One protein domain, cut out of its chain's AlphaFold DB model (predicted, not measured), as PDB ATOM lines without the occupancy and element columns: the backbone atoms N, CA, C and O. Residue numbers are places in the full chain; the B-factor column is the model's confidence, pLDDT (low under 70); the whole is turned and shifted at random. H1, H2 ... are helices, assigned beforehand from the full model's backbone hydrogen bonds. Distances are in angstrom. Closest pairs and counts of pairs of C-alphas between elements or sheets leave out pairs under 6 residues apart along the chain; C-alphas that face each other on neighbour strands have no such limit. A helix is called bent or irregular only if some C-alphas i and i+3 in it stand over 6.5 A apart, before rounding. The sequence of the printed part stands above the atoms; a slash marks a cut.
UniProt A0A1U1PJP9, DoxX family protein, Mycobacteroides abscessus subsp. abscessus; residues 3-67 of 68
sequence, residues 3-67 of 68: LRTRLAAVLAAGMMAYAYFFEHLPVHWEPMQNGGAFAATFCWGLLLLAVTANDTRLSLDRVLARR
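This is residues 3 to 67 of the 68 residues of the protein "DoxX family protein" of Mycobacteroides abscessus subsp. abscessus (UniProt A0A1U1PJP9). Two long helices, H1 and H2, lie side by side and run opposite ways as a helical hairpin, with a long loop, residues 25 to 36, at its closed end. Past the open end, a tail with the short helix H3 carries on along the hairpin's long axis and adds to its length. The printed part has 65 residues with three named helices, in the order H1, H2, H3, and no named strand; the class is all helix. The whole is loose, with a radius of gyration of the C-alphas of 15.2 A, and its C-alphas span 52 by 16 by 10 A.

The longest helix is H1, residues 3 to 24, and it touches H2, residues 37 to 52, with 30 pairs of C-alphas within 8 A. Their closest C-alphas are those of Ala 13 and Cys 43, 4.3 A apart. Their lines stand at a shallow tilt of 22 degrees, opposite ways, and their centres are 8.2 A apart. H1 and H2 form a helical hairpin. H3, residues 60 to 65, touches no helix. H1 and H3 are close but not clearly touching: their closest C-alphas, those of Leu 3 and Asp 61, are 7.1 A apart. The lines of H1 and H3 stand at a steep tilt of 49 degrees, opposite ways. H2 and H3 are apart. In H1, H2 and H3, every O i to N i+4 pair is within hydrogen-bond range.

H1 begins at C-alpha 3, at (60.097, 15.107, 109.233), and ends at C-alpha 24, at (33.199, 28.765, 102.596), 30.9 A from first to last C-alpha. It is neither bent nor irregular, but only just: C-alphas 21 and 24 are 6.1 A apart. H2 runs from Ala 37 to Thr 52 over 22.3 A. H3 runs from Leu 60 to Ala 65 over 8.5 A and ends with C-alpha 65 at (70.342, 9.497, 105.399).

The two C-alphas farthest apart are those of Val 27 and Arg 67, at 52.0 A, while the first and last printed C-alphas, those of Leu 3 and Arg 67, are 16.5 A apart. The printed part has no cut. The link from H1 to H2 is long, with 12 residues between them, and the link from H2 to H3 is short, with 7. The mean pLDDT of the printed part is 84.2. Residue 3 and residues 54 to 67 are under 70, and the mean over H3 is 59.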
ATOM      1  N   LEU A   3      61.230  15.887 108.726       63.22
ATOM      2  CA  LEU A   3      60.097  15.107 109.233       63.22
ATOM      3  C   LEU A   3      59.041  15.946 109.981       63.22
ATOM      4  O   LEU A   3      57.838  15.801 109.762       63.22
ATOM      5  N   ARG A   4      59.481  16.864 110.854       74.56
ATOM      6  CA  ARG A   4      58.574  17.727 111.644       74.56
ATOM      7  C   ARG A   4      57.851  18.768 110.789       74.56
ATOM      8  O   ARG A   4      56.723  19.133 111.100       74.56
ATOM      9  N   THR A   5      58.484  19.229 109.715       80.94
ATOM     10  CA  THR A   5      57.906  20.194 108.773       80.94
ATOM     11  C   THR A   5      56.812  19.552 107.925       80.94
ATOM     12  O   THR A   5      55.785  20.181 107.701       80.94
ATOM     13  N   ARG A   6      56.963  18.275 107.552       84.25
ATOM     14  CA  ARG A   6      55.907  17.506 106.881       84.25
ATOM     15  C   ARG A   6      54.658  17.347 107.747       84.25
ATOM     16  O   ARG A   6      53.559  17.616 107.276       84.25
ATOM     17  N   LEU A   7      54.823  16.951 109.010       87.00
ATOM     18  CA  LEU A   7      53.709  16.843 109.964       87.00
ATOM     19  C   LEU A   7      52.994  18.186 110.153       87.00
ATOM     20  O   LEU A   7      51.770  18.240 110.065       87.00
ATOM     21  N   ALA A   8      53.750  19.270 110.339       90.69
ATOM     22  CA  ALA A   8      53.181  20.610 110.442       90.69
ATOM     23  C   ALA A   8      52.416  21.017 109.168       90.69
ATOM     24  O   ALA A   8      51.323  21.568 109.270       90.69
ATOM     25  N   ALA A   9      52.946  20.705 107.980       92.12
ATOM     26  CA  ALA A   9      52.301  21.013 106.706       92.12
ATOM     27  C   ALA A   9      50.989  20.235 106.503       92.12
ATOM     28  O   ALA A   9      50.003  20.825 106.073       92.12
ATOM     29  N   VAL A  10      50.936  18.949 106.874       93.69
ATOM     30  CA  VAL A  10      49.692  18.153 106.816       93.69
ATOM     31  C   VAL A  10      48.638  18.705 107.777       93.69
ATOM     32  O   VAL A  10      47.483  18.866 107.391       93.69
ATOM     33  N   LEU A  11      49.026  19.038 109.012       95.25
ATOM     34  CA  LEU A  11      48.105  19.619 109.994       95.25
ATOM     35  C   LEU A  11      47.568  20.980 109.534       95.25
ATOM     36  O   LEU A  11      46.367  21.231 109.607       95.25
ATOM     37  N   ALA A  12      48.445  21.841 109.016       94.81
ATOM     38  CA  ALA A  12      48.056  23.144 108.494       94.81
ATOM     39  C   ALA A  12      47.140  23.020 107.263       94.81
ATOM     40  O   ALA A  12      46.141  23.735 107.177       94.81
ATOM     41  N   ALA A  13      47.412  22.075 106.356       96.81
ATOM     42  CA  ALA A  13      46.525  21.780 105.232       96.81
ATOM     43  C   ALA A  13      45.135  21.324 105.708       96.81
ATOM     44  O   ALA A  13      44.126  21.783 105.181       96.81
ATOM     45  N   GLY A  14      45.077  20.486 106.748       96.31
ATOM     46  CA  GLY A  14      43.824  20.040 107.359       96.31
ATOM     47  C   GLY A  14      42.983  21.188 107.927       96.31
ATOM     48  O   GLY A  14      41.779  21.232 107.689       96.31
ATOM     49  N   MET A  15      43.607  22.157 108.606       96.88
ATOM     50  CA  MET A  15      42.899  23.348 109.102       96.88
ATOM     51  C   MET A  15      42.310  24.189 107.961       96.88
ATOM     52  O   MET A  15      41.180  24.659 108.063       96.88
ATOM     53  N   MET A  16      43.040  24.345 106.854       96.69
ATOM     54  CA  MET A  16      42.540  25.079 105.686       96.69
ATOM     55  C   MET A  16      41.430  24.321 104.949       96.69
ATOM     56  O   MET A  16      40.470  24.937 104.493       96.69
ATOM     57  N   ALA A  17      41.519  22.990 104.877       95.88
ATOM     58  CA  ALA A  17      40.446  22.157 104.344       95.88
ATOM     59  C   ALA A  17      39.170  22.307 105.181       95.88
ATOM     60  O   ALA A  17      38.102  22.540 104.620       95.88
ATOM     61  N   TYR A  18      39.285  22.247 106.511       95.56
ATOM     62  CA  TYR A  18      38.154  22.479 107.407       95.56
ATOM     63  C   TYR A  18      37.518  23.855 107.162       95.56
ATOM     64  O   TYR A  18      36.314  23.931 106.932       95.56
ATOM     65  N   ALA A  19      38.325  24.920 107.107       94.12
ATOM     66  CA  ALA A  19      37.828  26.261 106.801       94.12
ATOM     67  C   ALA A  19      37.088  26.308 105.452       94.12
ATOM     68  O   ALA A  19      35.998  26.864 105.362       94.12
ATOM     69  N   TYR A  20      37.623  25.678 104.400       93.50
ATOM     70  CA  TYR A  20      36.957  25.674 103.098       93.50
ATOM     71  C   TYR A  20      35.609  24.947 103.131       93.50
ATOM     72  O   TYR A  20      34.614  25.489 102.661       93.50
ATOM     73  N   PHE A  21      35.554  23.737 103.689       93.50
ATOM     74  CA  PHE A  21      34.341  22.917 103.657       93.50
ATOM     75  C   PHE A  21      33.243  23.405 104.604       93.50
ATOM     76  O   PHE A  21      32.070  23.279 104.262       93.50
ATOM     77  N   PHE A  22      33.601  23.938 105.773       94.50
ATOM     78  CA  PHE A  22      32.624  24.314 106.796       94.50
ATOM     79  C   PHE A  22      32.257  25.798 106.779       94.50
ATOM     80  O   PHE A  22      31.110  26.116 107.070       94.50
ATOM     81  N   GLU A  23      33.172  26.693 106.399       92.88
ATOM     82  CA  GLU A  23      32.893  28.139 106.378       92.88
ATOM     83  C   GLU A  23      32.571  28.642 104.966       92.88
ATOM     84  O   GLU A  23      31.646  29.428 104.782       92.88
ATOM     85  N   HIS A  24      33.303  28.185 103.942       92.19
ATOM     86  CA  HIS A  24      33.199  28.765 102.596       92.19
ATOM     87  C   HIS A  24      32.263  27.997 101.655       92.19
ATOM     88  O   HIS A  24      31.479  28.606 100.928       92.19
ATOM     89  N   LEU A  25      32.292  26.666 101.664       92.12
ATOM     90  CA  LEU A  25      31.450  25.852 100.787       92.12
ATOM     91  C   LEU A  25      29.936  26.091 100.983       92.12
ATOM     92  O   LEU A  25      29.228  26.105  99.975       92.12
ATOM     93  N   PRO A  26      29.416  26.330 102.210       93.62
ATOM     94  CA  PRO A  26      27.998  26.643 102.402       93.62
ATOM     95  C   PRO A  26      27.570  27.988 101.803       93.62
ATOM     96  O   PRO A  26      26.392  28.169 101.506       93.62
ATOM     97  N   VAL A  27      28.503  28.933 101.631       91.81
ATOM     98  CA  VAL A  27      28.217  30.270 101.087       91.81
ATOM     99  C   VAL A  27      28.019  30.200  99.579       91.81
ATOM    100  O   VAL A  27      27.050  30.731  99.041       91.81
ATOM    101  N   HIS A  28      28.949  29.548  98.882       92.00
ATOM    102  CA  HIS A  28      28.865  29.333  97.445       92.00
ATOM    103  C   HIS A  28      29.756  28.158  97.043       92.00
ATOM    104  O   HIS A  28      30.791  27.910  97.657       92.00
ATOM    105  N   TRP A  29      29.394  27.452  95.974       88.38
ATOM    106  CA  TRP A  29      30.189  26.321  95.488       88.38
ATOM    107  C   TRP A  29      31.504  26.768  94.827       88.38
ATOM    108  O   TRP A  29      32.492  26.037  94.840       88.38
ATOM    109  N   GLU A  30      31.520  27.969  94.241       90.50
ATOM    110  CA  GLU A  30      32.670  28.486  93.505       90.50
ATOM    111  C   GLU A  30      33.682  29.161  94.460       90.50
ATOM    112  O   GLU A  30      33.314  30.136  95.127       90.50
ATOM    113  N   PRO A  31      34.958  28.712  94.513       85.88
ATOM    114  CA  PRO A  31      35.965  29.250  95.433       85.88
ATOM    115  C   PRO A  31      36.200  30.766  95.330       85.88
ATOM    116  O   PRO A  31      36.556  31.403  96.323       85.88
ATOM    117  N   MET A  32      36.054  31.350  94.135       88.38
ATOM    118  CA  MET A  32      36.272  32.787  93.944       88.38
ATOM    119  C   MET A  32      35.126  33.609  94.540       88.38
ATOM    120  O   MET A  32      35.350  34.708  95.035       88.38
ATOM    121  N   GLN A  33      33.906  33.067  94.519       91.94
ATOM    122  CA  GLN A  33      32.707  33.763  94.989       91.94
ATOM    123  C   GLN A  33      32.431  33.547  96.477       91.94
ATOM    124  O   GLN A  33      31.823  34.403  97.110       91.94
ATOM    125  N   ASN A  34      32.901  32.442  97.060       91.88
ATOM    126  CA  ASN A  34      32.733  32.167  98.489       91.88
ATOM    127  C   ASN A  34      33.857  32.723  99.385       91.88
ATOM    128  O   ASN A  34      33.827  32.528 100.601       91.88
ATOM    129  N   GLY A  35      34.874  33.372  98.806       91.25
ATOM    130  CA  GLY A  35      36.043  33.881  99.536       91.25
ATOM    131  C   GLY A  35      37.019  32.798 100.025       91.25
ATOM    132  O   GLY A  35      38.036  33.114 100.636       91.25
ATOM    133  N   GLY A  36      36.751  31.527  99.726       93.00
ATOM    134  CA  GLY A  36      37.545  30.362 100.111       93.00
ATOM    135  C   GLY A  36      38.703  30.054  99.161       93.00
ATOM    136  O   GLY A  36      39.420  29.075  99.374       93.00
ATOM    137  N   ALA A  37      38.922  30.874  98.128       93.44
ATOM    138  CA  ALA A  37      40.017  30.710  97.173       93.44
ATOM    139  C   ALA A  37      41.377  30.530  97.869       93.44
ATOM    140  O   ALA A  37      42.113  29.602  97.526       93.44
ATOM    141  N   PHE A  38      41.673  31.348  98.887       93.38
ATOM    142  CA  PHE A  38      42.908  31.244  99.671       93.38
ATOM    143  C   PHE A  38      42.966  29.970 100.515       93.38
ATOM    144  O   PHE A  38      44.002  29.311 100.540       93.38
ATOM    145  N   ALA A  39      41.865  29.576 101.160       93.31
ATOM    146  CA  ALA A  39      41.815  28.335 101.932       93.31
ATOM    147  C   ALA A  39      42.127  27.118 101.041       93.31
ATOM    148  O   ALA A  39      42.947  26.272 101.400       93.31
ATOM    149  N   ALA A  40      41.563  27.076  99.830       93.88
ATOM    150  CA  ALA A  40      41.847  26.023  98.860       93.88
ATOM    151  C   ALA A  40      43.303  26.060  98.357       93.88
ATOM    152  O   ALA A  40      43.959  25.016  98.307       93.88
ATOM    153  N   THR A  41      43.841  27.242  98.022       95.25
ATOM    154  CA  THR A  41      45.229  27.358  97.534       95.25
ATOM    155  C   THR A  41      46.251  27.019  98.609       95.25
ATOM    156  O   THR A  41      47.197  26.286  98.324       95.25
ATOM    157  N   PHE A  42      46.072  27.493  99.845       94.88
ATOM    158  CA  PHE A  42      46.969  27.149 100.947       94.88
ATOM    159  C   PHE A  42      46.875  25.670 101.311       94.88
ATOM    160  O   PHE A  42      47.913  25.050 101.523       94.88
ATOM    161  N   CYS A  43      45.675  25.079 101.316       95.81
ATOM    162  CA  CYS A  43      45.505  23.639 101.518       95.81
ATOM    163  C   CYS A  43      46.344  22.834 100.511       95.81
ATOM    164  O   CYS A  43      47.201  22.040 100.906       95.81
ATOM    165  N   TRP A  44      46.184  23.106  99.213       95.19
ATOM    166  CA  TRP A  44      46.950  22.426  98.167       95.19
ATOM    167  C   TRP A  44      48.450  22.722  98.228       95.19
ATOM    168  O   TRP A  44      49.257  21.799  98.122       95.19
ATOM    169  N   GLY A  45      48.846  23.975  98.451       95.06
ATOM    170  CA  GLY A  45      50.254  24.361  98.572       95.06
ATOM    171  C   GLY A  45      50.963  23.663  99.736       95.06
ATOM    172  O   GLY A  45      52.091  23.194  99.587       95.06
ATOM    173  N   LEU A  46      50.290  23.526 100.881       93.81
ATOM    174  CA  LEU A  46      50.818  22.835 102.056       93.81
ATOM    175  C   LEU A  46      50.884  21.317 101.858       93.81
ATOM    176  O   LEU A  46      51.850  20.693 102.297       93.81
ATOM    177  N   LEU A  47      49.923  20.715 101.152       93.44
ATOM    178  CA  LEU A  47      50.005  19.302 100.768       93.44
ATOM    179  C   LEU A  47      51.168  19.047  99.804       93.44
ATOM    180  O   LEU A  47      51.931  18.102 100.002       93.44
ATOM    181  N   LEU A  48      51.362  19.918  98.810       91.88
ATOM    182  CA  LEU A  48      52.516  19.849  97.913       91.88
ATOM    183  C   LEU A  48      53.825  19.984  98.694       91.88
ATOM    184  O   LEU A  48      54.748  19.204  98.469       91.88
ATOM    185  N   LEU A  49      53.899  20.904  99.657       88.94
ATOM    186  CA  LEU A  49      55.046  21.026 100.556       88.94
ATOM    187  C   LEU A  49      55.265  19.737 101.365       88.94
ATOM    188  O   LEU A  49      56.388  19.251 101.449       88.94
ATOM    189  N   ALA A  50      54.204  19.143 101.917       88.19
ATOM    190  CA  ALA A  50      54.284  17.906 102.692       88.19
ATOM    191  C   ALA A  50      54.790  16.707 101.867       88.19
ATOM    192  O   ALA A  50      55.434  15.810 102.419       88.19
ATOM    193  N   VAL A  51      54.506  16.677 100.562       86.12
ATOM    194  CA  VAL A  51      54.967  15.624  99.644       86.12
ATOM    195  C   VAL A  51      56.385  15.902  99.134       86.12
ATOM    196  O   VAL A  51      57.206  14.989  99.076       86.12
ATOM    197  N   THR A  52      56.706  17.155  98.806       84.56
ATOM    198  CA  THR A  52      57.976  17.536  98.157       84.56
ATOM    199  C   THR A  52      59.116  17.848  99.131       84.56
ATOM    200  O   THR A  52      60.276  17.841  98.723       84.56
ATOM    201  N   ALA A  53      58.836  18.055 100.425       74.19
ATOM    202  CA  ALA A  53      59.835  18.433 101.436       74.19
ATOM    203  C   ALA A  53      61.028  17.461 101.581       74.19
ATOM    204  O   ALA A  53      62.072  17.852 102.104       74.19
ATOM    205  N   ASN A  54      60.906  16.210 101.123       63.03
ATOM    206  CA  ASN A  54      62.000  15.232 101.150       63.03
ATOM    207  C   ASN A  54      63.035  15.432 100.031       63.03
ATOM    208  O   ASN A  54      64.189  15.029 100.183       63.03
ATOM    209  N   ASP A  55      62.644  16.050  98.915       62.31
ATOM    210  CA  ASP A  55      63.493  16.156  97.725       62.31
ATOM    211  C   ASP A  55      64.322  17.451  97.693       62.31
ATOM    212  O   ASP A  55      65.235  17.632  96.882       62.31
ATOM    213  N   THR A  56      64.069  18.364  98.631       61.34
ATOM    214  CA  THR A  56      64.769  19.644  98.702       61.34
ATOM    215  C   THR A  56      66.220  19.441  99.152       61.34
ATOM    216  O   THR A  56      66.499  18.774 100.148       61.34
ATOM    217  N   ARG A  57      67.178  20.053  98.437       54.81
ATOM    218  CA  ARG A  57      68.637  19.953  98.688       54.81
ATOM    219  C   ARG A  57      69.071  20.295 100.127       54.81
ATOM    220  O   ARG A  57      70.146  19.877 100.539       54.81
ATOM    221  N   LEU A  58      68.240  21.028 100.873       59.97
ATOM    222  CA  LEU A  58      68.466  21.458 102.259       59.97
ATOM    223  C   LEU A  58      67.692  20.633 103.304       59.97
ATOM    224  O   LEU A  58      67.718  20.966 104.489       59.97
ATOM    225  N   SER A  59      66.997  19.562 102.904       61.16
ATOM    226  CA  SER A  59      66.360  18.668 103.869       61.16
ATOM    227  C   SER A  59      67.434  17.965 104.703       61.16
ATOM    228  O   SER A  59      68.215  17.152 104.205       61.16
ATOM    229  N   LEU A  60      67.466  18.281 106.000       56.97
ATOM    230  CA  LEU A  60      68.310  17.606 106.997       56.97
ATOM    231  C   LEU A  60      68.078  16.087 107.025       56.97
ATOM    232  O   LEU A  60      68.996  15.363 107.396       56.97
ATOM    233  N   ASP A  61      66.911  15.604 106.584       58.12
ATOM    234  CA  ASP A  61      66.630  14.167 106.489       58.12
ATOM    235  C   ASP A  61      67.518  13.505 105.420       58.12
ATOM    236  O   ASP A  61      68.009  12.398 105.619       58.12
ATOM    237  N   ARG A  62      67.849  14.221 104.336       58.31
ATOM    238  CA  ARG A  62      68.786  13.761 103.297       58.31
ATOM    239  C   ARG A  62      70.237  13.762 103.782       58.31
ATOM    240  O   ARG A  62      71.021  12.919 103.364       58.31
ATOM    241  N   VAL A  63      70.605  14.702 104.656       60.22
ATOM    242  CA  VAL A  63      71.944  14.759 105.272       60.22
ATOM    243  C   VAL A  63      72.116  13.643 106.304       60.22
ATOM    244  O   VAL A  63      73.175  13.019 106.330       60.22
ATOM    245  N   LEU A  64      71.090  13.350 107.113       62.59
ATOM    246  CA  LEU A  64      71.109  12.210 108.036       62.59
ATOM    247  C   LEU A  64      71.149  10.873 107.283       62.59
ATOM    248  O   LEU A  64      71.964  10.025 107.626       62.59
ATOM    249  N   ALA A  65      70.349  10.710 106.224       60.53
ATOM    250  CA  ALA A  65      70.342   9.497 105.399       60.53
ATOM    251  C   ALA A  65      71.640   9.277 104.597       60.53
ATOM    252  O   ALA A  65      71.895   8.167 104.155       60.53
ATOM    253  N   ARG A  66      72.457  10.321 104.391       59.81
ATOM    254  CA  ARG A  66      73.803  10.215 103.792       59.81
ATOM    255  C   ARG A  66      74.908   9.917 104.812       59.81
ATOM    256  O   ARG A  66      76.042   9.697 104.404       59.81
ATOM    257  N   ARG A  67      74.615  10.023 106.113       58.72
ATOM    258  CA  ARG A  67      75.570   9.789 107.211       58.72
ATOM    259  C   ARG A  67      75.400   8.427 107.892       58.72
ATOM    260  O   ARG A  67      76.271   8.075 108.682       58.72
TER     261      ARG A  67